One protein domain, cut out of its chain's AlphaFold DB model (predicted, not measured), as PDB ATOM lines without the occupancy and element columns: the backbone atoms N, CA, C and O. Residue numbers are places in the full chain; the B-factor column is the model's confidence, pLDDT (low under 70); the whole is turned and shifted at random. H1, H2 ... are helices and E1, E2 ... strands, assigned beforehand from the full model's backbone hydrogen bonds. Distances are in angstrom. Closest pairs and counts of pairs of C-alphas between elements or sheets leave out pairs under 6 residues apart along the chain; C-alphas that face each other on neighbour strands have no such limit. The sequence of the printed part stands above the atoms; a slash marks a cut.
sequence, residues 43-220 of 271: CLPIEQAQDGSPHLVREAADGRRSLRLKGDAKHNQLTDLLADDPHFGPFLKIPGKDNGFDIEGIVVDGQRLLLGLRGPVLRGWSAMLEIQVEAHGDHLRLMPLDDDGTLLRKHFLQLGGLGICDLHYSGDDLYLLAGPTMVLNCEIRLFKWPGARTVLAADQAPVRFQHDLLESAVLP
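What this domain is: This is residues 43 to 220 of the 271 residues of an uncharacterized protein of Xanthomonas oryzae pv. oryzae (strain KACC10331 / KXO85) (UniProt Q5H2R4). Two strongly twisted sheets sit partly face to face as a sandwich with crossed strands, coming together where their edge strands E3 and E8 bend, while a small hairpin, E1 and E2, lies well away from them. One sheet, E3 E4 E5 E6 E7 E11, is branched, of mixed parallel and antiparallel pairs; the other runs E8 E9 E10 E12, antiparallel throughout; three short helices lie around them. The 178 printed residues, mostly strand by class, hold the named elements E1 E2 H1 H2 E3 E4 E5 E6 E7 E8 E9 E10 H3 E11 E12 in that order. The whole is compact, with a radius of gyration of the C-alphas of 17.1 A and spans of 48 by 41 by 35 A.

Where its parts are: Find C-alpha 46 at (-6.031, -25.807, -15.965), where E1, residues 46 to 48, begins; E2 is 54 to 56. Next come H1, 77 to 82, and H2, 89 to 93. Then read E3, 102 to 109, 20.9 A; E4, 112 to 122, 25.0 A; E5, 125 to 136, 34.2 A, from C-alpha 125 at (-26.094, -9.679, -40.145); E6, 139 to 143; and E7, 153 to 158. E8, 163 to 170, spans 20.3 A, and E9, 173 to 179, 19.6 A. E10, 188 to 193, H3, 196 to 202, and E11, 207 to 210, lead to E12, 214 to 219, ending at C-alpha 219 (-14.043, -24.879, -45.462).

How they stand to each other: Look first at E5: E4 lies on one side, with N 115 and O 129 2.8 A apart, and E6 and E7 on the other, with N 134 and O 141 at 3.0 A and N 128 and O 155 at 2.8 A. E3 to E6 form a meander, each strand the antiparallel neighbour of the one before; E8 E9 E10 form another. E7 and E11 are parallel, with N 208 and O 154 at 2.8 A. The sandwich's strands stand at 49 degrees to each other; E3 bends at residue 105 and E8 at 166, and there their closest C-alphas, Gly 105 and Asp 166, are 3.7 A apart. H3 is on the four-stranded sheet and stands up from it at 65 degrees; its closest C-alphas to E9 are Ala 196 and Asp 173, 5.3 A. H1 and H2 only graze the branched sheet. Every O i to N i+4 pair is within hydrogen-bond range in H1 and H3; H2 has 0 of 1, and 1 of 2 O i to N i+3 pairs.

The domain as a whole: The C-alphas farthest apart are those of Gln 50 and Arg 123, 50.8 A. The printed part has no cut; the link from E2 to H1, 20 residues, is long. No printed residue is under 70 in pLDDT.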
ATOM      1  N   CYS A  43     -14.205 -19.242 -17.009       86.88
ATOM      2  CA  CYS A  43     -12.892 -19.665 -16.528       86.88
ATOM      3  C   CYS A  43     -12.929 -21.110 -16.037       86.88
ATOM      4  O   CYS A  43     -13.699 -21.447 -15.137       86.88
ATOM      5  N   LEU A  44     -12.050 -21.943 -16.591       89.56
ATOM      6  CA  LEU A  44     -11.778 -23.296 -16.117       89.56
ATOM      7  C   LEU A  44     -10.324 -23.360 -15.634       89.56
ATOM      8  O   LEU A  44      -9.429 -22.937 -16.370       89.56
ATOM      9  N   PRO A  45     -10.057 -23.854 -14.414       91.44
ATOM     10  CA  PRO A  45      -8.696 -23.991 -13.935       91.44
ATOM     11  C   PRO A  45      -8.030 -25.163 -14.663       91.44
ATOM     12  O   PRO A  45      -8.530 -26.290 -14.692       91.44
ATOM     13  N   ILE A  46      -6.892 -24.856 -15.273       91.19
ATOM     14  CA  ILE A  46      -6.031 -25.807 -15.965       91.19
ATOM     15  C   ILE A  46      -4.676 -25.786 -15.269       91.19
ATOM     16  O   ILE A  46      -4.128 -24.713 -14.987       91.19
ATOM     17  N   GLU A  47      -4.138 -26.974 -15.033       92.81
ATOM     18  CA  GLU A  47      -2.769 -27.197 -14.589       92.81
ATOM     19  C   GLU A  47      -1.980 -27.955 -15.658       92.81
ATOM     20  O   GLU A  47      -2.545 -28.532 -16.589       92.81
ATOM     21  N   GLN A  48      -0.652 -27.945 -15.545       90.06
ATOM     22  CA  GLN A  48       0.212 -28.743 -16.413       90.06
ATOM     23  C   GLN A  48       0.601 -30.033 -15.702       90.06
ATOM     24  O   GLN A  48       1.065 -30.010 -14.563       90.06
ATOM     25  N   ALA A  49       0.396 -31.162 -16.371       85.38
ATOM     26  CA  ALA A  49       0.895 -32.446 -15.909       85.38
ATOM     27  C   ALA A  49       2.425 -32.516 -16.064       85.38
ATOM     28  O   ALA A  49       3.048 -31.655 -16.688       85.38
ATOM     29  N   GLN A  50       3.045 -33.566 -15.516       85.00
ATOM     30  CA  GLN A  50       4.501 -33.762 -15.604       85.00
ATOM     31  C   GLN A  50       5.017 -33.863 -17.049       85.00
ATOM     32  O   GLN A  50       6.167 -33.527 -17.312       85.00
ATOM     33  N   ASP A  51       4.175 -34.308 -17.983       82.69
ATOM     34  CA  ASP A  51       4.484 -34.392 -19.414       82.69
ATOM     35  C   ASP A  51       4.204 -33.080 -20.179       82.69
ATOM     36  O   ASP A  51       4.346 -33.030 -21.401       82.69
ATOM     37  N   GLY A  52       3.813 -32.014 -19.471       82.06
ATOM     38  CA  GLY A  52       3.459 -30.713 -20.035       82.06
ATOM     39  C   GLY A  52       2.054 -30.645 -20.640       82.06
ATOM     40  O   GLY A  52       1.673 -29.593 -21.158       82.06
ATOM     41  N   SER A  53       1.267 -31.725 -20.586       81.56
ATOM     42  CA  SER A  53      -0.113 -31.706 -21.070       81.56
ATOM     43  C   SER A  53      -1.025 -30.894 -20.135       81.56
ATOM     44  O   SER A  53      -0.865 -30.936 -18.909       81.56
ATOM     45  N   PRO A  54      -1.978 -30.116 -20.681       87.38
ATOM     46  CA  PRO A  54      -2.962 -29.422 -19.863       87.38
ATOM     47  C   PRO A  54      -3.962 -30.429 -19.285       87.38
ATOM     48  O   PRO A  54      -4.496 -31.265 -20.013       87.38
ATOM     49  N   HIS A  55      -4.265 -30.314 -17.996       88.50
ATOM     50  CA  HIS A  55      -5.308 -31.096 -17.344       88.50
ATOM     51  C   HIS A  55      -6.274 -30.189 -16.586       88.50
ATOM     52  O   HIS A  55      -5.874 -29.253 -15.889       88.50
ATOM     53  N   LEU A  56      -7.569 -30.462 -16.755       91.06
ATOM     54  CA  LEU A  56      -8.624 -29.788 -16.008       91.06
ATOM     55  C   LEU A  56      -8.594 -30.271 -14.561       91.06
ATOM     56  O   LEU A  56      -8.576 -31.475 -14.299       91.06
ATOM     57  N   VAL A  57      -8.643 -29.327 -13.631       92.50
ATOM     58  CA  VAL A  57      -8.719 -29.606 -12.195       92.50
ATOM     59  C   VAL A  57      -9.988 -28.996 -11.614       92.50
ATOM     60  O   VAL A  57     -10.615 -28.129 -12.214       92.50
ATOM     61  N   ARG A  58     -10.413 -29.454 -10.436       90.62
ATOM     62  CA  ARG A  58     -11.522 -28.804  -9.713       90.62
ATOM     63  C   ARG A  58     -11.067 -27.497  -9.058       90.62
ATOM     64  O   ARG A  58     -11.813 -26.522  -9.011       90.62
ATOM     65  N   GLU A  59      -9.851 -27.513  -8.538       93.50
ATOM     66  CA  GLU A  59      -9.170 -26.411  -7.877       93.50
ATOM     67  C   GLU A  59      -7.680 -26.582  -8.152       93.50
ATOM     68  O   GLU A  59      -7.160 -27.686  -7.992       93.50
ATOM     69  N   ALA A  60      -7.033 -25.521  -8.620       93.00
ATOM     70  CA  ALA A  60      -5.597 -25.506  -8.850       93.00
ATOM     71  C   ALA A  60      -4.835 -25.328  -7.527       93.00
ATOM     72  O   ALA A  60      -5.382 -24.836  -6.540       93.00
ATOM     73  N   ALA A  61      -3.552 -25.674  -7.513       92.56
ATOM     74  CA  ALA A  61      -2.649 -25.568  -6.373       92.56
ATOM     75  C   ALA A  61      -2.498 -24.127  -5.857       92.56
ATOM     76  O   ALA A  61      -2.206 -23.920  -4.682       92.56
ATOM     77  N   ASP A  62      -2.726 -23.136  -6.722       91.38
ATOM     78  CA  ASP A  62      -2.764 -21.710  -6.376       91.38
ATOM     79  C   ASP A  62      -4.152 -21.223  -5.905       91.38
ATOM     80  O   ASP A  62      -4.354 -20.027  -5.696       91.38
ATOM     81  N   GLY A  63      -5.112 -22.135  -5.733       90.50
ATOM     82  CA  GLY A  63      -6.467 -21.858  -5.262       90.50
ATOM     83  C   GLY A  63      -7.450 -21.413  -6.349       90.50
ATOM     84  O   GLY A  63      -8.625 -21.187  -6.041       90.50
ATOM     85  N   ARG A  64      -7.036 -21.292  -7.623       91.25
ATOM     86  CA  ARG A  64      -7.972 -20.970  -8.715       91.25
ATOM     87  C   ARG A  64      -9.031 -22.058  -8.865       91.25
ATOM     88  O   ARG A  64      -8.732 -23.250  -8.875       91.25
ATOM     89  N   ARG A  65     -10.279 -21.641  -9.064       91.38
ATOM     90  CA  ARG A  65     -11.440 -22.513  -9.298       91.38
ATOM     91  C   ARG A  65     -12.169 -22.099 -10.569       91.38
ATOM     92  O   ARG A  65     -11.903 -21.037 -11.126       91.38
ATOM     93  N   SER A  66     -13.095 -22.939 -11.027       91.50
ATOM     94  CA  SER A  66     -13.963 -22.580 -12.146       91.50
ATOM     95  C   SER A  66     -14.841 -21.393 -11.772       91.50
ATOM     96  O   SER A  66     -15.510 -21.438 -10.737       91.50
ATOM     97  N   LEU A  67     -14.881 -20.378 -12.630       91.19
ATOM     98  CA  LEU A  67     -15.754 -19.226 -12.462       91.19
ATOM     99  C   LEU A  67     -16.760 -19.171 -13.608       91.19
ATOM    100  O   LEU A  67     -16.436 -19.393 -14.779       91.19
ATOM    101  N   ARG A  68     -17.994 -18.833 -13.249       90.81
ATOM    102  CA  ARG A  68     -19.074 -18.537 -14.188       90.81
ATOM    103  C   ARG A  68     -19.550 -17.111 -13.988       90.81
ATOM    104  O   ARG A  68     -19.399 -16.562 -12.892       90.81
ATOM    105  N   LEU A  69     -20.159 -16.538 -15.020       91.31
ATOM    106  CA  LEU A  69     -20.847 -15.262 -14.872       91.31
ATOM    107  C   LEU A  69     -21.925 -15.370 -13.785       91.31
ATOM    108  O   LEU A  69     -22.633 -16.379 -13.700       91.31
ATOM    109  N   LYS A  70     -22.021 -14.350 -12.927       88.44
ATOM    110  CA  LYS A  70     -22.975 -14.324 -11.817       88.44
ATOM    111  C   LYS A  70     -24.398 -14.552 -12.332       88.44
ATOM    112  O   LYS A  70     -24.864 -13.850 -13.227       88.44
ATOM    113  N   GLY A  71     -25.073 -15.530 -11.736       87.19
ATOM    114  CA  GLY A  71     -26.395 -15.975 -12.156       87.19
ATOM    115  C   GLY A  71     -26.824 -17.274 -11.480       87.19
ATOM    116  O   GLY A  71     -26.088 -17.862 -10.671       87.19
ATOM    117  N   ASP A  72     -28.020 -17.724 -11.837       82.62
ATOM    118  CA  ASP A  72     -28.612 -18.992 -11.437       82.62
ATOM    119  C   ASP A  72     -28.704 -19.972 -12.625       82.62
ATOM    120  O   ASP A  72     -27.951 -19.879 -13.594       82.62
ATOM    121  N   ALA A  73     -29.559 -20.992 -12.521       74.69
ATOM    122  CA  ALA A  73     -29.722 -21.992 -13.576       74.69
ATOM    123  C   ALA A  73     -30.421 -21.455 -14.842       74.69
ATOM    124  O   ALA A  73     -30.306 -22.075 -15.899       74.69
ATOM    125  N   LYS A  74     -31.162 -20.348 -14.728       71.81
ATOM    126  CA  LYS A  74     -32.039 -19.786 -15.762       71.81
ATOM    127  C   LYS A  74     -31.564 -18.431 -16.278       71.81
ATOM    128  O   LYS A  74     -31.742 -18.167 -17.460       71.81
ATOM    129  N   HIS A  75     -30.982 -17.602 -15.418       81.00
ATOM    130  CA  HIS A  75     -30.596 -16.235 -15.750       81.00
ATOM    131  C   HIS A  75     -29.194 -15.914 -15.241       81.00
ATOM    132  O   HIS A  75     -28.734 -16.433 -14.223       81.00
ATOM    133  N   ASN A  76     -28.513 -15.030 -15.955       89.06
ATOM    134  CA  ASN A  76     -27.240 -14.449 -15.573       89.06
ATOM    135  C   ASN A  76     -27.216 -12.957 -15.938       89.06
ATOM    136  O   ASN A  76     -28.082 -12.472 -16.666       89.06
ATOM    137  N   GLN A  77     -26.193 -12.236 -15.474       92.12
ATOM    138  CA  GLN A  77     -26.088 -10.790 -15.718       92.12
ATOM    139  C   GLN A  77     -26.157 -10.397 -17.204       92.12
ATOM    140  O   GLN A  77     -26.646  -9.316 -17.514       92.12
ATOM    141  N   LEU A  78     -25.681 -11.251 -18.117       94.25
ATOM    142  CA  LEU A  78     -25.756 -10.991 -19.554       94.25
ATOM    143  C   LEU A  78     -27.188 -11.165 -20.074       94.25
ATOM    144  O   LEU A  78     -27.679 -10.295 -20.782       94.25
ATOM    145  N   THR A  79     -27.882 -12.248 -19.713       92.75
ATOM    146  CA  THR A  79     -29.279 -12.442 -20.141       92.75
ATOM    147  C   THR A  79     -30.210 -11.391 -19.547       92.75
ATOM    148  O   THR A  79     -31.145 -10.979 -20.224       92.75
ATOM    149  N   ASP A  80     -29.934 -10.927 -18.326       93.19
ATOM    150  CA  ASP A  80     -30.686  -9.842 -17.687       93.19
ATOM    151  C   ASP A  80     -30.496  -8.524 -18.448       93.19
ATOM    152  O   ASP A  80     -31.465  -7.825 -18.730       93.19
ATOM    153  N   LEU A  81     -29.257  -8.217 -18.854       94.19
ATOM    154  CA  LEU A  81     -28.940  -7.031 -19.654       94.19
ATOM    155  C   LEU A  81     -29.591  -7.064 -21.047       94.19
ATOM    156  O   LEU A  81     -29.931  -6.022 -21.602       94.19
ATOM    157  N   LEU A  82     -29.764  -8.260 -21.611       95.56
ATOM    158  CA  LEU A  82     -30.347  -8.474 -22.934       95.56
ATOM    159  C   LEU A  82     -31.876  -8.611 -22.926       95.56
ATOM    160  O   LEU A  82     -32.477  -8.565 -23.999       95.56
ATOM    161  N   ALA A  83     -32.508  -8.791 -21.762       94.31
ATOM    162  CA  ALA A  83     -33.932  -9.113 -21.651       94.31
ATOM    163  C   ALA A  83     -34.835  -8.076 -22.337       94.31
ATOM    164  O   ALA A  83     -35.756  -8.449 -23.068       94.31
ATOM    165  N   ASP A  84     -34.508  -6.796 -22.152       93.19
ATOM    166  CA  ASP A  84     -35.220  -5.657 -22.738       93.19
ATOM    167  C   ASP A  84     -34.481  -5.057 -23.953       93.19
ATOM    168  O   ASP A  84     -34.881  -4.017 -24.481       93.19
ATOM    169  N   ASP A  85     -33.404  -5.697 -24.430       95.44
ATOM    170  CA  ASP A  85     -32.678  -5.221 -25.606       95.44
ATOM    171  C   ASP A  85     -33.520  -5.425 -26.879       95.44
ATOM    172  O   ASP A  85     -33.973  -6.542 -27.151       95.44
ATOM    173  N   PRO A  86     -33.699  -4.390 -27.720       94.38
ATOM    174  CA  PRO A  86     -34.562  -4.484 -28.897       94.38
ATOM    175  C   PRO A  86     -34.053  -5.456 -29.972       94.38
ATOM    176  O   PRO A  86     -34.848  -5.903 -30.798       94.38
ATOM    177  N   HIS A  87     -32.758  -5.790 -29.991       95.44
ATOM    178  CA  HIS A  87     -32.185  -6.720 -30.964       95.44
ATOM    179  C   HIS A  87     -32.223  -8.168 -30.470       95.44
ATOM    180  O   HIS A  87     -32.408  -9.066 -31.288       95.44
ATOM    181  N   PHE A  88     -32.049  -8.404 -29.164       96.44
ATOM    182  CA  PHE A  88     -31.852  -9.757 -28.623       96.44
ATOM    183  C   PHE A  88     -32.952 -10.248 -27.685       96.44
ATOM    184  O   PHE A  88     -33.212 -11.450 -27.667       96.44
ATOM    185  N   GLY A  89     -33.646  -9.361 -26.967       95.62
ATOM    186  CA  GLY A  89     -34.712  -9.723 -26.029       95.62
ATOM    187  C   GLY A  89     -35.766 -10.670 -26.626       95.62
ATOM    188  O   GLY A  89     -36.059 -11.709 -26.025       95.62
ATOM    189  N   PRO A  90     -36.285 -10.413 -27.847       95.56
ATOM    190  CA  PRO A  90     -37.214 -11.327 -28.518       95.56
ATOM    191  C   PRO A  90     -36.645 -12.730 -28.793       95.56
ATOM    192  O   PRO A  90     -37.401 -13.702 -28.816       95.56
ATOM    193  N   PHE A  91     -35.327 -12.854 -28.975       95.31
ATOM    194  CA  PHE A  91     -34.648 -14.098 -29.352       95.31
ATOM    195  C   PHE A  91     -34.204 -14.945 -28.157       95.31
ATOM    196  O   PHE A  91     -33.938 -16.131 -28.336       95.31
ATOM    197  N   LEU A  92     -34.199 -14.394 -26.937       93.12
ATOM    198  CA  LEU A  92     -33.933 -15.154 -25.705       93.12
ATOM    199  C   LEU A  92     -34.989 -16.239 -25.428       93.12
ATOM    200  O   LEU A  92     -34.735 -17.183 -24.687       93.12
ATOM    201  N   LYS A  93     -36.186 -16.107 -26.013       91.12
ATOM    202  CA  LYS A  93     -37.297 -17.066 -25.863       91.12
ATOM    203  C   LYS A  93     -37.328 -18.130 -26.962       91.12
ATOM    204  O   LYS A  93     -38.152 -19.039 -26.900       91.12
ATOM    205  N   ILE A  94     -36.475 -17.995 -27.975       92.00
ATOM    206  CA  ILE A  94     -36.406 -18.895 -29.123       92.00
ATOM    207  C   ILE A  94     -35.274 -19.899 -28.859       92.00
ATOM    208  O   ILE A  94     -34.214 -19.493 -28.382       92.00
ATOM    209  N   PRO A  95     -35.452 -21.201 -29.144       90.50
ATOM    210  CA  PRO A  95     -34.363 -22.165 -29.038       90.50
ATOM    211  C   PRO A  95     -33.157 -21.752 -29.893       90.50
ATOM    212  O   PRO A  95     -33.321 -21.351 -31.044       90.50
ATOM    213  N   GLY A  96     -31.936 -21.897 -29.369       86.56
ATOM    214  CA  GLY A  96     -30.721 -21.494 -30.092       86.56
ATOM    215  C   GLY A  96     -30.613 -22.133 -31.482       86.56
ATOM    216  O   GLY A  96     -30.312 -21.465 -32.470       86.56
ATOM    217  N   LYS A  97     -30.962 -23.421 -31.605       85.62
ATOM    218  CA  LYS A  97     -30.942 -24.168 -32.882       85.62
ATOM    219  C   LYS A  97     -32.032 -23.742 -33.885       85.62
ATOM    220  O   LYS A  97     -31.940 -24.146 -35.040       85.62
ATOM    221  N   ASP A  98     -32.946 -22.858 -33.481       90.88
ATOM    222  CA  ASP A  98     -33.994 -22.233 -34.303       90.88
ATOM    223  C   ASP A  98     -33.735 -20.723 -34.508       90.88
ATOM    224  O   ASP A  98     -34.665 -19.916 -34.540       90.88
ATOM    225  N   ASN A  99     -32.461 -20.319 -34.624       93.38
ATOM    226  CA  ASN A  99     -32.026 -18.916 -34.726       93.38
ATOM    227  C   ASN A  99     -32.319 -18.064 -33.469       93.38
ATOM    228  O   ASN A  99     -32.347 -16.835 -33.542       93.38
ATOM    229  N   GLY A 100     -32.544 -18.705 -32.319       95.19
ATOM    230  CA  GLY A 100     -32.578 -18.037 -31.022       95.19
ATOM    231  C   GLY A 100     -31.200 -17.571 -30.561       95.19
ATOM    232  O   GLY A 100     -30.201 -17.782 -31.247       95.19
ATOM    233  N   PHE A 101     -31.151 -16.934 -29.392       94.81
ATOM    234  CA  PHE A 101     -29.897 -16.473 -28.801       94.81
ATOM    235  C   PHE A 101     -28.975 -17.658 -28.476       94.81
ATOM    236  O   PHE A 101     -29.308 -18.489 -27.631       94.81
ATOM    237  N   ASP A 102     -27.830 -17.729 -29.152       94.00
ATOM    238  CA  ASP A 102     -26.876 -18.831 -29.025       94.00
ATOM    239  C   ASP A 102     -25.442 -18.319 -29.180       94.00
ATOM    240  O   ASP A 102     -25.076 -17.805 -30.239       94.00
ATOM    241  N   ILE A 103     -24.650 -18.437 -28.113       94.75
ATOM    242  CA  ILE A 103     -23.232 -18.069 -28.092       94.75
ATOM    243  C   ILE A 103     -22.431 -19.333 -28.387       94.75
ATOM    244  O   ILE A 103     -22.453 -20.267 -27.587       94.75
ATOM    245  N   GLU A 104     -21.688 -19.333 -29.487       94.00
ATOM    246  CA  GLU A 104     -20.794 -20.447 -29.831       94.00
ATOM    247  C   GLU A 104     -19.338 -19.987 -29.943       94.00
ATOM    248  O   GLU A 104     -18.442 -20.674 -29.458       94.00
ATOM    249  N   GLY A 105     -19.103 -18.772 -30.452       95.06
ATOM    250  CA  GLY A 105     -17.763 -18.200 -30.513       95.06
ATOM    251  C   GLY A 105     -17.373 -17.449 -29.246       95.06
ATOM    252  O   GLY A 105     -18.161 -16.684 -28.687       95.06
ATOM    253  N   ILE A 106     -16.121 -17.598 -28.822       95.19
ATOM    254  CA  ILE A 106     -15.552 -16.826 -27.718       95.19
ATOM    255  C   ILE A 106     -14.085 -16.514 -27.983       95.19
ATOM    256  O   ILE A 106     -13.296 -17.396 -28.298       95.19
ATOM    257  N   VAL A 107     -13.692 -15.257 -27.790       95.31
ATOM    258  CA  VAL A 107     -12.275 -14.900 -27.716       95.31
ATOM    259  C   VAL A 107     -12.024 -13.932 -26.565       95.31
ATOM    260  O   VAL A 107     -12.852 -13.076 -26.250       95.31
ATOM    261  N   VAL A 108     -10.874 -14.103 -25.917       93.12
ATOM    262  CA  VAL A 108     -10.464 -13.351 -24.730       93.12
ATOM    263  C   VAL A 108      -9.334 -12.390 -25.090       93.12
ATOM    264  O   VAL A 108      -8.355 -12.786 -25.728       93.12
ATOM    265  N   ASP A 109      -9.440 -11.145 -24.633       91.50
ATOM    266  CA  ASP A 109      -8.363 -10.160 -24.633       91.50
ATOM    267  C   ASP A 109      -8.230  -9.515 -23.244       91.50
ATOM    268  O   ASP A 109      -8.941  -8.577 -22.884       91.50
ATOM    269  N   GLY A 110      -7.354 -10.084 -22.411       91.62
ATOM    270  CA  GLY A 110      -7.270  -9.722 -20.997       91.62
ATOM    271  C   GLY A 110      -8.575 -10.045 -20.261       91.62
ATOM    272  O   GLY A 110      -8.946 -11.208 -20.136       91.62
ATOM    273  N   GLN A 111      -9.257  -9.012 -19.763       92.19
ATOM    274  CA  GLN A 111     -10.575  -9.117 -19.115       92.19
ATOM    275  C   GLN A 111     -11.749  -8.884 -20.080       92.19
ATOM    276  O   GLN A 111     -12.910  -9.051 -19.701       92.19
ATOM    277  N   ARG A 112     -11.461  -8.470 -21.318       94.12
ATOM    278  CA  ARG A 112     -12.463  -8.225 -22.352       94.12
ATOM    279  C   ARG A 112     -12.766  -9.529 -23.084       94.12
ATOM    280  O   ARG A 112     -11.863 -10.284 -23.441       94.12
ATOM    281  N   LEU A 113     -14.046  -9.787 -23.304       95.88
ATOM    282  CA  LEU A 113     -14.561 -10.954 -24.005       95.88
ATOM    283  C   LEU A 113     -15.335 -10.491 -25.230       95.88
ATOM    284  O   LEU A 113     -16.177  -9.596 -25.137       95.88
ATOM    285  N   LEU A 114     -15.092 -11.157 -26.352       97.69
ATOM    286  CA  LEU A 114     -15.986 -11.116 -27.498       97.69
ATOM    287  C   LEU A 114     -16.739 -12.437 -27.568       97.69
ATOM    288  O   LEU A 114     -16.124 -13.503 -27.545       97.69
ATOM    289  N   LEU A 115     -18.063 -12.356 -27.648       97.81
ATOM    290  CA  LEU A 115     -18.968 -13.494 -27.723       97.81
ATOM    291  C   LEU A 115     -19.624 -13.495 -29.102       97.81
ATOM    292  O   LEU A 115     -20.432 -12.620 -29.417       97.81
ATOM    293  N   GLY A 116     -19.248 -14.452 -29.937       97.88
ATOM    294  CA  GLY A 116     -19.803 -14.653 -31.265       97.88
ATOM    295  C   GLY A 116     -21.140 -15.372 -31.182       97.88
ATOM    296  O   GLY A 116     -21.223 -16.459 -30.604       97.88
ATOM    297  N   LEU A 117     -22.182 -14.776 -31.761       97.62
ATOM    298  CA  LEU A 117     -23.503 -15.383 -31.783       97.62
ATOM    299  C   LEU A 117     -23.692 -16.211 -33.052       97.62
ATOM    300  O   LEU A 117     -23.610 -15.686 -34.170       97.62
ATOM    301  N   ARG A 118     -24.031 -17.493 -32.881       95.62
ATOM    302  CA  ARG A 118     -24.558 -18.306 -33.981       95.62
ATOM    303  C   ARG A 118     -25.967 -17.847 -34.345       95.62
ATOM    304  O   ARG A 118     -26.329 -17.839 -35.515       95.62
ATOM    305  N   GLY A 119     -26.755 -17.433 -33.359       94.44
ATOM    306  CA  GLY A 119     -28.065 -16.824 -33.553       94.44
ATOM    307  C   GLY A 119     -28.327 -15.736 -32.507       94.44
ATOM    308  O   GLY A 119     -27.793 -15.813 -31.398       94.44
ATOM    309  N   PRO A 120     -29.132 -14.713 -32.828       96.25
ATOM    310  CA  PRO A 120     -29.882 -14.552 -34.070       96.25
ATOM    311  C   PRO A 120     -29.064 -13.952 -35.217       96.25
ATOM    312  O   PRO A 120     -28.233 -13.066 -35.019       96.25
ATOM    313  N   VAL A 121     -29.384 -14.375 -36.439       95.62
ATOM    314  CA  VAL A 121     -28.950 -13.712 -37.673       95.62
ATOM    315  C   VAL A 121     -30.113 -12.948 -38.294       95.62
ATOM    316  O   VAL A 121     -31.209 -13.486 -38.474       95.62
ATOM    317  N   LEU A 122     -29.877 -11.675 -38.625       92.25
ATOM    318  CA  LEU A 122     -30.899 -10.703 -39.012       92.25
ATOM    319  C   LEU A 122     -30.543 -10.054 -40.353       92.25
ATOM    320  O   LEU A 122     -29.636  -9.236 -40.441       92.25
ATOM    321  N   ARG A 123     -31.280 -10.382 -41.422       91.44
ATOM    322  CA  ARG A 123     -31.076  -9.806 -42.776       91.44
ATOM    323  C   ARG A 123     -29.616  -9.876 -43.268       91.44
ATOM    324  O   ARG A 123     -29.128  -8.934 -43.885       91.44
ATOM    325  N   GLY A 124     -28.936 -10.986 -42.986       93.19
ATOM    326  CA  GLY A 124     -27.534 -11.215 -43.360       93.19
ATOM    327  C   GLY A 124     -26.514 -10.877 -42.267       93.19
ATOM    328  O   GLY A 124     -25.379 -11.343 -42.341       93.19
ATOM    329  N   TRP A 125     -26.939 -10.138 -41.239       97.44
ATOM    330  CA  TRP A 125     -26.094  -9.679 -40.145       97.44
ATOM    331  C   TRP A 125     -26.040 -10.670 -38.998       97.44
ATOM    332  O   TRP A 125     -27.081 -11.100 -38.499       97.44
ATOM    333  N   SER A 126     -24.831 -10.926 -38.526       97.50
ATOM    334  CA  SER A 126     -24.565 -11.750 -37.352       97.50
ATOM    335  C   SER A 126     -24.015 -10.880 -36.250       97.50
ATOM    336  O   SER A 126     -23.280  -9.929 -36.507       97.50
ATOM    337  N   ALA A 127     -24.399 -11.169 -35.020       98.06
ATOM    338  CA  ALA A 127     -24.010 -10.353 -33.889       98.06
ATOM    339  C   ALA A 127     -22.811 -10.943 -33.149       98.06
ATOM    340  O   ALA A 127     -22.688 -12.152 -32.969       98.06
ATOM    341  N   MET A 128     -21.960 -10.055 -32.665       97.94
ATOM    342  CA  MET A 128     -20.913 -10.329 -31.703       97.94
ATOM    343  C   MET A 128     -21.087  -9.356 -30.539       97.94
ATOM    344  O   MET A 128     -21.257  -8.152 -30.739       97.94
ATOM    345  N   LEU A 129     -21.082  -9.876 -29.320       98.12
ATOM    346  CA  LEU A 129     -21.200  -9.083 -28.106       98.12
ATOM    347  C   LEU A 129     -19.818  -8.818 -27.532       98.12
ATOM    348  O   LEU A 129     -18.990  -9.721 -27.475       98.12
ATOM    349  N   GLU A 130     -19.589  -7.603 -27.067       97.81
ATOM    350  CA  GLU A 130     -18.388  -7.233 -26.332       97.81
ATOM    351  C   GLU A 130     -18.768  -6.928 -24.888       97.81
ATOM    352  O   GLU A 130     -19.630  -6.084 -24.636       97.81
ATOM    353  N   ILE A 131     -18.125  -7.622 -23.954       97.06
ATOM    354  CA  ILE A 131     -18.306  -7.436 -22.513       97.06
ATOM    355  C   ILE A 131     -16.950  -7.420 -21.816       97.06
ATOM    356  O   ILE A 131     -15.969  -7.969 -22.320       97.06
ATOM    357  N   GLN A 132     -16.902  -6.844 -20.620       96.12
ATOM    358  CA  GLN A 132     -15.759  -6.977 -19.725       96.12
ATOM    359  C   GLN A 132     -16.172  -7.734 -18.473       96.12
ATOM    360  O   GLN A 132     -17.272  -7.533 -17.957       96.12
ATOM    361  N   VAL A 133     -15.298  -8.620 -17.996       95.25
ATOM    362  CA  VAL A 133     -15.547  -9.396 -16.782       95.25
ATOM    363  C   VAL A 133     -14.388  -9.334 -15.805       95.25
ATOM    364  O   VAL A 133     -13.222  -9.328 -16.189       95.25
ATOM    365  N   GLU A 134     -14.716  -9.375 -14.520       94.56
ATOM    366  CA  GLU A 134     -13.734  -9.491 -13.448       94.56
ATOM    367  C   GLU A 134     -14.156 -10.559 -12.435       94.56
ATOM    368  O   GLU A 134     -15.346 -10.786 -12.193       94.56
ATOM    369  N   ALA A 135     -13.169 -11.237 -11.849       92.31
ATOM    370  CA  ALA A 135     -13.396 -12.178 -10.764       92.31
ATOM    371  C   ALA A 135     -13.808 -11.433  -9.488       92.31
ATOM    372  O   ALA A 135     -13.112 -10.543  -9.011       92.31
ATOM    373  N   HIS A 136     -14.924 -11.843  -8.895       91.56
ATOM    374  CA  HIS A 136     -15.428 -11.298  -7.645       91.56
ATOM    375  C   HIS A 136     -15.884 -12.441  -6.731       91.56
ATOM    376  O   HIS A 136     -17.030 -12.891  -6.777       91.56
ATOM    377  N   GLY A 137     -14.996 -12.889  -5.842       90.06
ATOM    378  CA  GLY A 137     -15.256 -14.048  -4.987       90.06
ATOM    379  C   GLY A 137     -15.308 -15.336  -5.810       90.06
ATOM    380  O   GLY A 137     -14.319 -15.722  -6.422       90.06
ATOM    381  N   ASP A 138     -16.459 -16.000  -5.822       88.81
ATOM    382  CA  ASP A 138     -16.704 -17.285  -6.490       88.81
ATOM    383  C   ASP A 138     -17.367 -17.161  -7.877       88.81
ATOM    384  O   ASP A 138     -17.751 -18.162  -8.483       88.81
ATOM    385  N   HIS A 139     -17.506 -15.940  -8.395       91.62
ATOM    386  CA  HIS A 139     -18.149 -15.658  -9.678       91.62
ATOM    387  C   HIS A 139     -17.395 -14.601 -10.482       91.62
ATOM    388  O   HIS A 139     -16.583 -13.847  -9.951       91.62
ATOM    389  N   LEU A 140     -17.706 -14.525 -11.774       93.06
ATOM    390  CA  LEU A 140     -17.377 -13.379 -12.616       93.06
ATOM    391  C   LEU A 140     -18.510 -12.354 -12.554       93.06
ATOM    392  O   LEU A 140     -19.684 -12.731 -12.466       93.06
ATOM    393  N   ARG A 141     -18.169 -11.069 -12.634       94.38
ATOM    394  CA  ARG A 141     -19.131  -9.975 -12.811       94.38
ATOM    395  C   ARG A 141     -18.882  -9.229 -14.102       94.38
ATOM    396  O   ARG A 141     -17.727  -9.067 -14.474       94.38
ATOM    397  N   LEU A 142     -19.956  -8.743 -14.722       95.50
ATOM    398  CA  LEU A 142     -19.844  -7.721 -15.761       95.50
ATOM    399  C   LEU A 142     -19.254  -6.440 -15.167       95.50
ATOM    400  O   LEU A 142     -19.678  -6.002 -14.095       95.50
ATOM    401  N   MET A 143     -18.313  -5.855 -15.895       96.56
ATOM    402  CA  MET A 143     -17.670  -4.586 -15.586       96.56
ATOM    403  C   MET A 143     -17.962  -3.575 -16.699       96.56
ATOM    404  O   MET A 143     -18.178  -3.987 -17.844       96.56
ATOM    405  N   PRO A 144     -17.961  -2.266 -16.394       96.81
ATOM    406  CA  PRO A 144     -17.985  -1.233 -17.419       96.81
ATOM    407  C   PRO A 144     -16.842  -1.394 -18.425       96.81
ATOM    408  O   PRO A 144     -15.704  -1.663 -18.046       96.81
ATOM    409  N   LEU A 145     -17.161  -1.211 -19.703       95.38
ATOM    410  CA  LEU A 145     -16.224  -1.143 -20.825       95.38
ATOM    411  C   LEU A 145     -15.569   0.241 -20.945       95.38
ATOM    412  O   LEU A 145     -14.538   0.372 -21.607       95.38
ATOM    413  N   ASP A 146     -16.192   1.259 -20.347       94.50
ATOM    414  CA  ASP A 146     -15.820   2.671 -20.397       94.50
ATOM    415  C   ASP A 146     -16.275   3.424 -19.131       94.50
ATOM    416  O   ASP A 146     -16.994   2.885 -18.281       94.50
ATOM    417  N   ASP A 147     -15.847   4.684 -19.016       93.88
ATOM    418  CA  ASP A 147     -16.159   5.573 -17.887       93.88
ATOM    419  C   ASP A 147     -17.644   5.980 -17.829       93.88
ATOM    420  O   ASP A 147     -18.127   6.407 -16.777       93.88
ATOM    421  N   ASP A 148     -18.387   5.800 -18.928       93.44
ATOM    422  CA  ASP A 148     -19.830   6.058 -19.009       93.44
ATOM    423  C   ASP A 148     -20.668   4.910 -18.411       93.44
ATOM    424  O   ASP A 148     -21.889   5.023 -18.270       93.44
ATOM    425  N   GLY A 149     -20.029   3.803 -18.014       94.88
ATOM    426  CA  GLY A 149     -20.703   2.675 -17.380       94.88
ATOM    427  C   GLY A 149     -21.267   1.646 -18.364       94.88
ATOM    428  O   GLY A 149     -22.089   0.818 -17.962       94.88
ATOM    429  N   THR A 150     -20.862   1.665 -19.638       95.94
ATOM    430  CA  THR A 150     -21.384   0.747 -20.661       95.94
ATOM    431  C   THR A 150     -21.003  -0.698 -20.343       95.94
ATOM    432  O   THR A 150     -19.833  -1.053 -20.372       95.94
ATOM    433  N   LEU A 151     -21.977  -1.571 -20.077       96.25
ATOM    434  CA  LEU A 151     -21.710  -2.982 -19.736       96.25
ATOM    435  C   LEU A 151     -21.621  -3.921 -20.951       96.25
ATOM    436  O   LEU A 151     -21.165  -5.057 -20.820       96.25
ATOM    437  N   LEU A 152     -22.105  -3.477 -22.112       96.69
ATOM    438  CA  LEU A 152     -22.216  -4.289 -23.321       96.69
ATOM    439  C   LEU A 152     -22.175  -3.406 -24.566       96.69
ATOM    440  O   LEU A 152     -22.942  -2.447 -24.669       96.69
ATOM    441  N   ARG A 153     -21.365  -3.799 -25.549       97.75
ATOM    442  CA  ARG A 153     -21.437  -3.276 -26.921       97.75
ATOM    443  C   ARG A 153     -21.834  -4.376 -27.891       97.75
ATOM    444  O   ARG A 153     -21.560  -5.557 -27.671       97.75
ATOM    445  N   LYS A 154     -22.518  -3.979 -28.962       97.94
ATOM    446  CA  LYS A 154     -23.049  -4.889 -29.983       97.94
ATOM    447  C   LYS A 154     -22.372  -4.607 -31.312       97.94
ATOM    448  O   LYS A 154     -22.470  -3.500 -31.835       97.94
ATOM    449  N   HIS A 155     -21.753  -5.626 -31.885       97.94
ATOM    450  CA  HIS A 155     -21.091  -5.564 -33.180       97.94
ATOM    451  C   HIS A 155     -21.865  -6.425 -34.168       97.94
ATOM    452  O   HIS A 155     -21.871  -7.649 -34.062       97.94
ATOM    453  N   PHE A 156     -22.540  -5.799 -35.123       98.31
ATOM    454  CA  PHE A 156     -23.200  -6.488 -36.223       98.31
ATOM    455  C   PHE A 156     -22.221  -6.627 -37.381       98.31
ATOM    456  O   PHE A 156     -21.679  -5.642 -37.876       98.31
ATOM    457  N   LEU A 157     -21.994  -7.859 -37.810       98.38
ATOM    458  CA  LEU A 157     -21.018  -8.255 -38.811       98.38
ATOM    459  C   LEU A 157     -21.758  -8.770 -40.048       98.38
ATOM    460  O   LEU A 157     -22.641  -9.623 -39.930       98.38
ATOM    461  N   GLN A 158     -21.428  -8.251 -41.230       97.38
ATOM    462  CA  GLN A 158     -22.073  -8.683 -42.469       97.38
ATOM    463  C   GLN A 158     -21.476 -10.017 -42.937       97.38
ATOM    464  O   GLN A 158     -20.482 -10.042 -43.657       97.38
ATOM    465  N   LEU A 159     -22.088 -11.130 -42.524       96.81
ATOM    466  CA  LEU A 159     -21.619 -12.496 -42.812       96.81
ATOM    467  C   LEU A 159     -22.496 -13.226 -43.840       96.81
ATOM    468  O   LEU A 159     -22.422 -14.445 -43.981       96.81
ATOM    469  N   GLY A 160     -23.365 -12.497 -44.547       93.50
ATOM    470  CA  GLY A 160     -24.174 -13.062 -45.629       93.50
ATOM    471  C   GLY A 160     -25.205 -14.094 -45.162       93.50
ATOM    472  O   GLY A 160     -25.617 -14.943 -45.946       93.50
ATOM    473  N   GLY A 161     -25.635 -14.025 -43.900       93.62
ATOM    474  CA  GLY A 161     -26.620 -14.946 -43.325       93.62
ATOM    475  C   GLY A 161     -26.025 -16.097 -42.507       93.62
ATOM    476  O   GLY A 161     -26.786 -16.934 -42.025       93.62
ATOM    477  N   LEU A 162     -24.701 -16.141 -42.337       95.75
ATOM    478  CA  LEU A 162     -24.003 -17.148 -41.534       95.75
ATOM    479  C   LEU A 162     -23.789 -16.667 -40.095       95.75
ATOM    480  O   LEU A 162     -23.253 -15.583 -39.890       95.75
ATOM    481  N   GLY A 163     -24.157 -17.475 -39.104       96.44
ATOM    482  CA  GLY A 163     -23.883 -17.220 -37.687       96.44
ATOM    483  C   GLY A 163     -22.427 -17.496 -37.320       96.44
ATOM    484  O   GLY A 163     -21.746 -18.234 -38.026       96.44
ATOM    485  N   ILE A 164     -21.946 -16.919 -36.221       97.75
ATOM    486  CA  ILE A 164     -20.577 -17.135 -35.735       97.75
ATOM    487  C   ILE A 164     -20.525 -18.439 -34.931       97.75
ATOM    488  O   ILE A 164     -21.197 -18.551 -33.909       97.75
ATOM    489  N   CYS A 165     -19.705 -19.386 -35.381       95.50
ATOM    490  CA  CYS A 165     -19.427 -20.652 -34.698       95.50
ATOM    491  C   CYS A 165     -18.200 -20.542 -33.784       95.50
ATOM    492  O   CYS A 165     -18.195 -21.098 -32.695       95.50
ATOM    493  N   ASP A 166     -17.168 -19.802 -34.207       97.06
ATOM    494  CA  ASP A 166     -15.952 -19.613 -33.410       97.06
ATOM    495  C   ASP A 166     -15.257 -18.274 -33.703       97.06
ATOM    496  O   ASP A 166     -15.423 -17.686 -34.779       97.06
ATOM    497  N   LEU A 167     -14.460 -17.798 -32.745       97.69
ATOM    498  CA  LEU A 167     -13.679 -16.566 -32.821       97.69
ATOM    499  C   LEU A 167     -12.216 -16.842 -32.470       97.69
ATOM    500  O   LEU A 167     -11.913 -17.452 -31.452       97.69
ATOM    501  N   HIS A 168     -11.288 -16.311 -33.266       96.31
ATOM    502  CA  HIS A 168      -9.859 -16.507 -33.018       96.31
ATOM    503  C   HIS A 168      -9.043 -15.259 -33.321       96.31
ATOM    504  O   HIS A 168      -9.055 -14.749 -34.442       96.31
ATOM    505  N   TYR A 169      -8.279 -14.783 -32.338       95.38
ATOM    506  CA  TYR A 169      -7.299 -13.725 -32.568       95.38
ATOM    507  C   TYR A 169      -6.000 -14.286 -33.140       95.38
ATOM    508  O   TYR A 169      -5.441 -15.272 -32.652       95.38
ATOM    509  N   SER A 170      -5.453 -13.572 -34.118       93.06
ATOM    510  CA  SER A 170      -4.108 -13.794 -34.625       93.06
ATOM    511  C   SER A 170      -3.400 -12.464 -34.833       93.06
ATOM    512  O   SER A 170      -3.596 -11.796 -35.848       93.06
ATOM    513  N   GLY A 171      -2.535 -12.110 -33.883       92.81
ATOM    514  CA  GLY A 171      -2.004 -10.753 -33.809       92.81
ATOM    515  C   GLY A 171      -3.148  -9.771 -33.552       92.81
ATOM    516  O   GLY A 171      -3.959  -9.994 -32.650       92.81
ATOM    517  N   ASP A 172      -3.233  -8.732 -34.378       95.31
ATOM    518  CA  ASP A 172      -4.279  -7.705 -34.281       95.31
ATOM    519  C   ASP A 172      -5.549  -8.044 -35.077       95.31
ATOM    520  O   ASP A 172      -6.566  -7.360 -34.949       95.31
ATOM    521  N   ASP A 173      -5.508  -9.104 -35.887       95.94
ATOM    522  CA  ASP A 173      -6.622  -9.533 -36.726       95.94
ATOM    523  C   ASP A 173      -7.548 -10.490 -35.966       95.94
ATOM    524  O   ASP A 173      -7.083 -11.409 -35.281       95.94
ATOM    525  N   LEU A 174      -8.860 -10.316 -36.143       97.44
ATOM    526  CA  LEU A 174      -9.875 -11.248 -35.649       97.44
ATOM    527  C   LEU A 174     -10.363 -12.131 -36.795       97.44
ATOM    528  O   LEU A 174     -10.776 -11.631 -37.842       97.44
ATOM    529  N   TYR A 175     -10.351 -13.439 -36.583       97.62
ATOM    530  CA  TYR A 175     -10.906 -14.420 -37.502       97.62
ATOM    531  C   TYR A 175     -12.220 -14.965 -36.954       97.62
ATOM    532  O   TYR A 175     -12.341 -15.216 -35.755       97.62
ATOM    533  N   LEU A 176     -13.193 -15.136 -37.844       98.00
ATOM    534  CA  LEU A 176     -14.531 -15.611 -37.520       98.00
ATOM    535  C   LEU A 176     -14.833 -16.846 -38.351       98.00
ATOM    536  O   LEU A 176     -14.907 -16.767 -39.580       98.00
ATOM    537  N   LEU A 177     -15.014 -17.976 -37.680       97.75
ATOM    538  CA  LEU A 177     -15.608 -19.145 -38.301       97.75
ATOM    539  C   LEU A 177     -17.119 -18.933 -38.319       97.75
ATOM    540  O   LEU A 177     -17.725 -18.743 -37.265       97.75
ATOM    541  N   ALA A 178     -17.717 -18.944 -39.503       97.19
ATOM    542  CA  ALA A 178     -19.135 -18.688 -39.672       97.19
ATOM    543  C   ALA A 178     -19.818 -19.806 -40.456       97.19
ATOM    544  O   ALA A 178     -19.313 -20.268 -41.482       97.19
ATOM    545  N   GLY A 179     -20.985 -20.216 -39.976       95.06
ATOM    546  CA  GLY A 179     -21.742 -21.343 -40.496       95.06
ATOM    547  C   GLY A 179     -23.257 -21.154 -40.364       95.06
ATOM    548  O   GLY A 179     -23.741 -20.098 -39.953       95.06
ATOM    549  N   PRO A 180     -24.045 -22.161 -40.757       91.19
ATOM    550  CA  PRO A 180     -25.501 -22.090 -40.714       91.19
ATOM    551  C   PRO A 180     -26.053 -21.974 -39.284       91.19
ATOM    552  O   PRO A 180     -25.645 -22.675 -38.361       91.19
ATOM    553  N   THR A 181     -27.081 -21.140 -39.117       85.25
ATOM    554  CA  THR A 181     -27.753 -20.909 -37.823       85.25
ATOM    555  C   THR A 181     -28.750 -21.997 -37.427       85.25
ATOM    556  O   THR A 181     -29.318 -21.972 -36.334       85.25
ATOM    557  N   MET A 182     -28.977 -22.972 -38.300       83.62
ATOM    558  CA  MET A 182     -29.941 -24.062 -38.136       83.62
ATOM    559  C   MET A 182     -29.365 -25.333 -38.774       83.62
ATOM    560  O   MET A 182     -28.204 -25.367 -39.175       83.62
ATOM    561  N   VAL A 183     -30.180 -26.379 -38.925       76.50
ATOM    562  CA  VAL A 183     -29.797 -27.679 -39.519       76.50
ATOM    563  C   VAL A 183     -29.642 -27.609 -41.053       76.50
ATOM    564  O   VAL A 183     -29.971 -28.540 -41.784       76.50
ATOM    565  N   LEU A 184     -29.190 -26.470 -41.576       76.81
ATOM    566  CA  LEU A 184     -28.969 -26.284 -43.002       76.81
ATOM    567  C   LEU A 184     -27.602 -26.839 -43.394       76.81
ATOM    568  O   LEU A 184     -26.603 -26.629 -42.713       76.81
ATOM    569  N   ASN A 185     -27.565 -27.502 -44.543       77.62
ATOM    570  CA  ASN A 185     -26.330 -27.941 -45.177       77.62
ATOM    571  C   ASN A 185     -25.810 -26.804 -46.062       77.62
ATOM    572  O   ASN A 185     -26.015 -26.814 -47.275       77.62
ATOM    573  N   CYS A 186     -25.232 -25.783 -45.429       80.00
ATOM    574  CA  CYS A 186     -24.697 -24.595 -46.093       80.00
ATOM    575  C   CYS A 186     -23.181 -24.499 -45.929       80.00
ATOM    576  O   CYS A 186     -22.576 -25.213 -45.130       80.00
ATOM    577  N   GLU A 187     -22.586 -23.596 -46.704       89.62
ATOM    578  CA  GLU A 187     -21.162 -23.311 -46.634       89.62
ATOM    579  C   GLU A 187     -20.738 -22.881 -45.231       89.62
ATOM    580  O   GLU A 187     -21.454 -22.163 -44.528       89.62
ATOM    581  N   ILE A 188     -19.528 -23.295 -44.868       94.44
ATOM    582  CA  ILE A 188     -18.836 -22.843 -43.670       94.44
ATOM    583  C   ILE A 188     -17.637 -22.038 -44.139       94.44
ATOM    584  O   ILE A 188     -16.835 -22.509 -44.951       94.44
ATOM    585  N   ARG A 189     -17.539 -20.802 -43.665       96.25
ATOM    586  CA  ARG A 189     -16.581 -19.820 -44.160       96.25
ATOM    587  C   ARG A 189     -15.746 -19.270 -43.023       96.25
ATOM    588  O   ARG A 189     -16.214 -19.124 -41.898       96.25
ATOM    589  N   LEU A 190     -14.508 -18.939 -43.346       97.12
ATOM    590  CA  LEU A 190     -13.618 -18.203 -42.472       97.12
ATOM    591  C   LEU A 190     -13.543 -16.760 -42.956       97.12
ATOM    592  O   LEU A 190     -13.068 -16.496 -44.062       97.12
ATOM    593  N   PHE A 191     -13.965 -15.835 -42.107       97.69
ATOM    594  CA  PHE A 191     -13.830 -14.404 -42.332       97.69
ATOM    595  C   PHE A 191     -12.666 -13.846 -41.521       97.69
ATOM    596  O   PHE A 191     -12.325 -14.357 -40.455       97.69
ATOM    597  N   LYS A 192     -12.074 -12.769 -42.024       97.31
ATOM    598  CA  LYS A 192     -11.036 -11.987 -41.367       97.31
ATOM    599  C   LYS A 192     -11.517 -10.550 -41.225       97.31
ATOM    600  O   LYS A 192     -11.901  -9.925 -42.213       97.31
ATOM    601  N   TRP A 193     -11.421 -10.016 -40.015       97.56
ATOM    602  CA  TRP A 193     -11.506  -8.593 -39.718       97.56
ATOM    603  C   TRP A 193     -10.088  -8.062 -39.451       97.56
ATOM    604  O   TRP A 193      -9.544  -8.273 -38.360       97.56
ATOM    605  N   PRO A 194      -9.455  -7.401 -40.440       96.50
ATOM    606  CA  PRO A 194      -8.101  -6.890 -40.283       96.50
ATOM    607  C   PRO A 194      -8.024  -5.792 -39.218       96.50
ATOM    608  O   PRO A 194      -8.852  -4.880 -39.213       96.50
ATOM    609  N   GLY A 195      -7.033  -5.868 -38.329       96.19
ATOM    610  CA  GLY A 195      -6.799  -4.874 -37.277       96.19
ATOM    611  C   GLY A 195      -7.947  -4.721 -36.272       96.19
ATOM    612  O   GLY A 195      -8.044  -3.682 -35.613       96.19
ATOM    613  N   ALA A 196      -8.826  -5.723 -36.158       96.69
ATOM    614  CA  ALA A 196      -9.998  -5.697 -35.287       96.69
ATOM    615  C   ALA A 196      -9.660  -5.319 -33.842       96.69
ATOM    616  O   ALA A 196     -10.391  -4.545 -33.233       96.69
ATOM    617  N   ARG A 197      -8.530  -5.800 -33.308       95.56
ATOM    618  CA  ARG A 197      -8.086  -5.496 -31.940       95.56
ATOM    619  C   ARG A 197      -7.951  -3.989 -31.708       95.56
ATOM    620  O   ARG A 197      -8.500  -3.461 -30.746       95.56
ATOM    621  N   THR A 198      -7.284  -3.288 -32.622       95.44
ATOM    622  CA  THR A 198      -7.103  -1.830 -32.557       95.44
ATOM    623  C   THR A 198      -8.429  -1.094 -32.718       95.44
ATOM    624  O   THR A 198      -8.705  -0.141 -31.991       95.44
ATOM    625  N   VAL A 199      -9.268  -1.548 -33.651       95.25
ATOM    626  CA  VAL A 199     -10.577  -0.939 -33.915       95.25
ATOM    627  C   VAL A 199     -11.505  -1.063 -32.704       95.25
ATOM    628  O   VAL A 199     -12.111  -0.072 -32.312       95.25
ATOM    629  N   LEU A 200     -11.586  -2.248 -32.097       95.19
ATOM    630  CA  LEU A 200     -12.427  -2.528 -30.930       95.19
ATOM    631  C   LEU A 200     -11.912  -1.829 -29.666       95.19
ATOM    632  O   LEU A 200     -12.702  -1.356 -28.854       95.19
ATOM    633  N   ALA A 201     -10.593  -1.705 -29.505       93.25
ATOM    634  CA  ALA A 201     -10.008  -0.961 -28.391       93.25
ATOM    635  C   ALA A 201     -10.389   0.530 -28.418       93.25
ATOM    636  O   ALA A 201     -10.608   1.124 -27.365       93.25
ATOM    637  N   ALA A 202     -10.482   1.123 -29.612       93.38
ATOM    638  CA  ALA A 202     -10.856   2.523 -29.799       93.38
ATOM    639  C   ALA A 202     -12.375   2.753 -29.884       93.38
ATOM    640  O   ALA A 202     -12.809   3.906 -29.912       93.38
ATOM    641  N   ASP A 203     -13.181   1.691 -29.964       92.81
ATOM    642  CA  ASP A 203     -14.622   1.821 -30.139       92.81
ATOM    643  C   ASP A 203     -15.308   2.252 -28.841       92.81
ATOM    644  O   ASP A 203     -15.012   1.755 -27.755       92.81
ATOM    645  N   GLN A 204     -16.242   3.185 -28.981       92.81
ATOM    646  CA  GLN A 204     -17.077   3.710 -27.899       92.81
ATOM    647  C   GLN A 204     -18.566   3.622 -28.257       92.81
ATOM    648  O   GLN A 204     -19.425   3.934 -27.438       92.81
ATOM    649  N   ALA A 205     -18.905   3.203 -29.483       93.81
ATOM    650  CA  ALA A 205     -20.293   3.114 -29.898       93.81
ATOM    651  C   ALA A 205     -20.992   1.935 -29.189       93.81
ATOM    652  O   ALA A 205     -20.466   0.821 -29.181       93.81
ATOM    653  N   PRO A 206     -22.217   2.118 -28.659       92.38
ATOM    654  CA  PRO A 206     -22.983   1.010 -28.078       92.38
ATOM    655  C   PRO A 206     -23.378  -0.036 -29.134       92.38
ATOM    656  O   PRO A 206     -23.619  -1.202 -28.809       92.38
ATOM    657  N   VAL A 207     -23.466   0.384 -30.403       96.56
ATOM    658  CA  VAL A 207     -23.777  -0.466 -31.555       96.56
ATOM    659  C   VAL A 207     -22.890  -0.097 -32.738       96.56
ATOM    660  O   VAL A 207     -22.874   1.059 -33.161       96.56
ATOM    661  N   ARG A 208     -22.221  -1.094 -33.320       96.06
ATOM    662  CA  ARG A 208     -21.381  -0.974 -34.513       96.06
ATOM    663  C   ARG A 208     -21.874  -1.904 -35.615       96.06
ATOM    664  O   ARG A 208     -22.268  -3.034 -35.344       96.06
ATOM    665  N   PHE A 209     -21.780  -1.453 -36.864       96.94
ATOM    666  CA  PHE A 209     -21.975  -2.287 -38.050       96.94
ATOM    667  C   PHE A 209     -20.662  -2.391 -38.831       96.94
ATOM    668  O   PHE A 209     -20.133  -1.383 -39.298       96.94
ATOM    669  N   GLN A 210     -20.145  -3.607 -38.990       96.75
ATOM    670  CA  GLN A 210     -18.928  -3.908 -39.738       96.75
ATOM    671  C   GLN A 210     -19.286  -4.628 -41.043       96.75
ATOM    672  O   GLN A 210     -19.738  -5.773 -41.038       96.75
ATOM    673  N   HIS A 211     -19.071  -3.939 -42.161       94.69
ATOM    674  CA  HIS A 211     -19.329  -4.466 -43.503       94.69
ATOM    675  C   HIS A 211     -18.074  -5.092 -44.118       94.69
ATOM    676  O   HIS A 211     -18.152  -6.124 -44.778       94.69
ATOM    677  N   ASP A 212     -16.921  -4.463 -43.885       91.50
ATOM    678  CA  ASP A 212     -15.671  -4.806 -44.554       91.50
ATOM    679  C   ASP A 212     -14.989  -5.965 -43.826       91.50
ATOM    680  O   ASP A 212     -14.146  -5.771 -42.948       91.50
ATOM    681  N   LEU A 213     -15.417  -7.179 -44.162       96.50
ATOM    682  CA  LEU A 213     -14.817  -8.435 -43.725       96.50
ATOM    683  C   LEU A 213     -14.265  -9.159 -44.947       96.50
ATOM    684  O   LEU A 213     -14.922  -9.258 -45.982       96.50
ATOM    685  N   LEU A 214     -13.042  -9.663 -44.832       96.50
ATOM    686  CA  LEU A 214     -12.397 -10.402 -45.907       96.50
ATOM    687  C   LEU A 214     -12.752 -11.879 -45.778       96.50
ATOM    688  O   LEU A 214     -12.484 -12.491 -44.746       96.50
ATOM    689  N   GLU A 215     -13.311 -12.474 -46.826       95.25
ATOM    690  CA  GLU A 215     -13.446 -13.928 -46.887       95.25
ATOM    691  C   GLU A 215     -12.054 -14.545 -47.083       95.25
ATOM    692  O   GLU A 215     -11.384 -14.313 -48.089       95.25
ATOM    693  N   SER A 216     -11.587 -15.287 -46.081       92.38
ATOM    694  CA  SER A 216     -10.250 -15.876 -46.057       92.38
ATOM    695  C   SER A 216     -10.233 -17.277 -46.663       92.38
ATOM    696  O   SER A 216      -9.272 -17.630 -47.350       92.38
ATOM    697  N   ALA A 217     -11.272 -18.075 -46.406       93.69
ATOM    698  CA  ALA A 217     -11.411 -19.424 -46.939       93.69
ATOM    699  C   ALA A 217     -12.861 -19.920 -46.857       93.69
ATOM    700  O   ALA A 217     -13.602 -19.555 -45.946       93.69
ATOM    701  N   VAL A 218     -13.215 -20.843 -47.751       94.62
ATOM    702  CA  VAL A 218     -14.380 -21.723 -47.597       94.62
ATOM    703  C   VAL A 218     -13.869 -23.079 -47.123       94.62
ATOM    704  O   VAL A 218     -12.935 -23.634 -47.709       94.62
ATOM    705  N   LEU A 219     -14.443 -23.602 -46.043       94.12
ATOM    706  CA  LEU A 219     -14.043 -24.879 -45.462       94.12
ATOM    707  C   LEU A 219     -14.847 -26.043 -46.064       94.12
ATOM    708  O   LEU A 219     -15.966 -25.843 -46.559       94.12
ATOM    709  N   PRO A 220     -14.294 -27.274 -46.030       91.44
ATOM    710  CA  PRO A 220     -15.038 -28.466 -46.415       91.44
ATOM    711  C   PRO A 220     -16.347 -28.558 -45.638       91.44
ATOM    712  O   PRO A 220     -16.349 -28.351 -44.430       91.44
TER     713      PRO A 220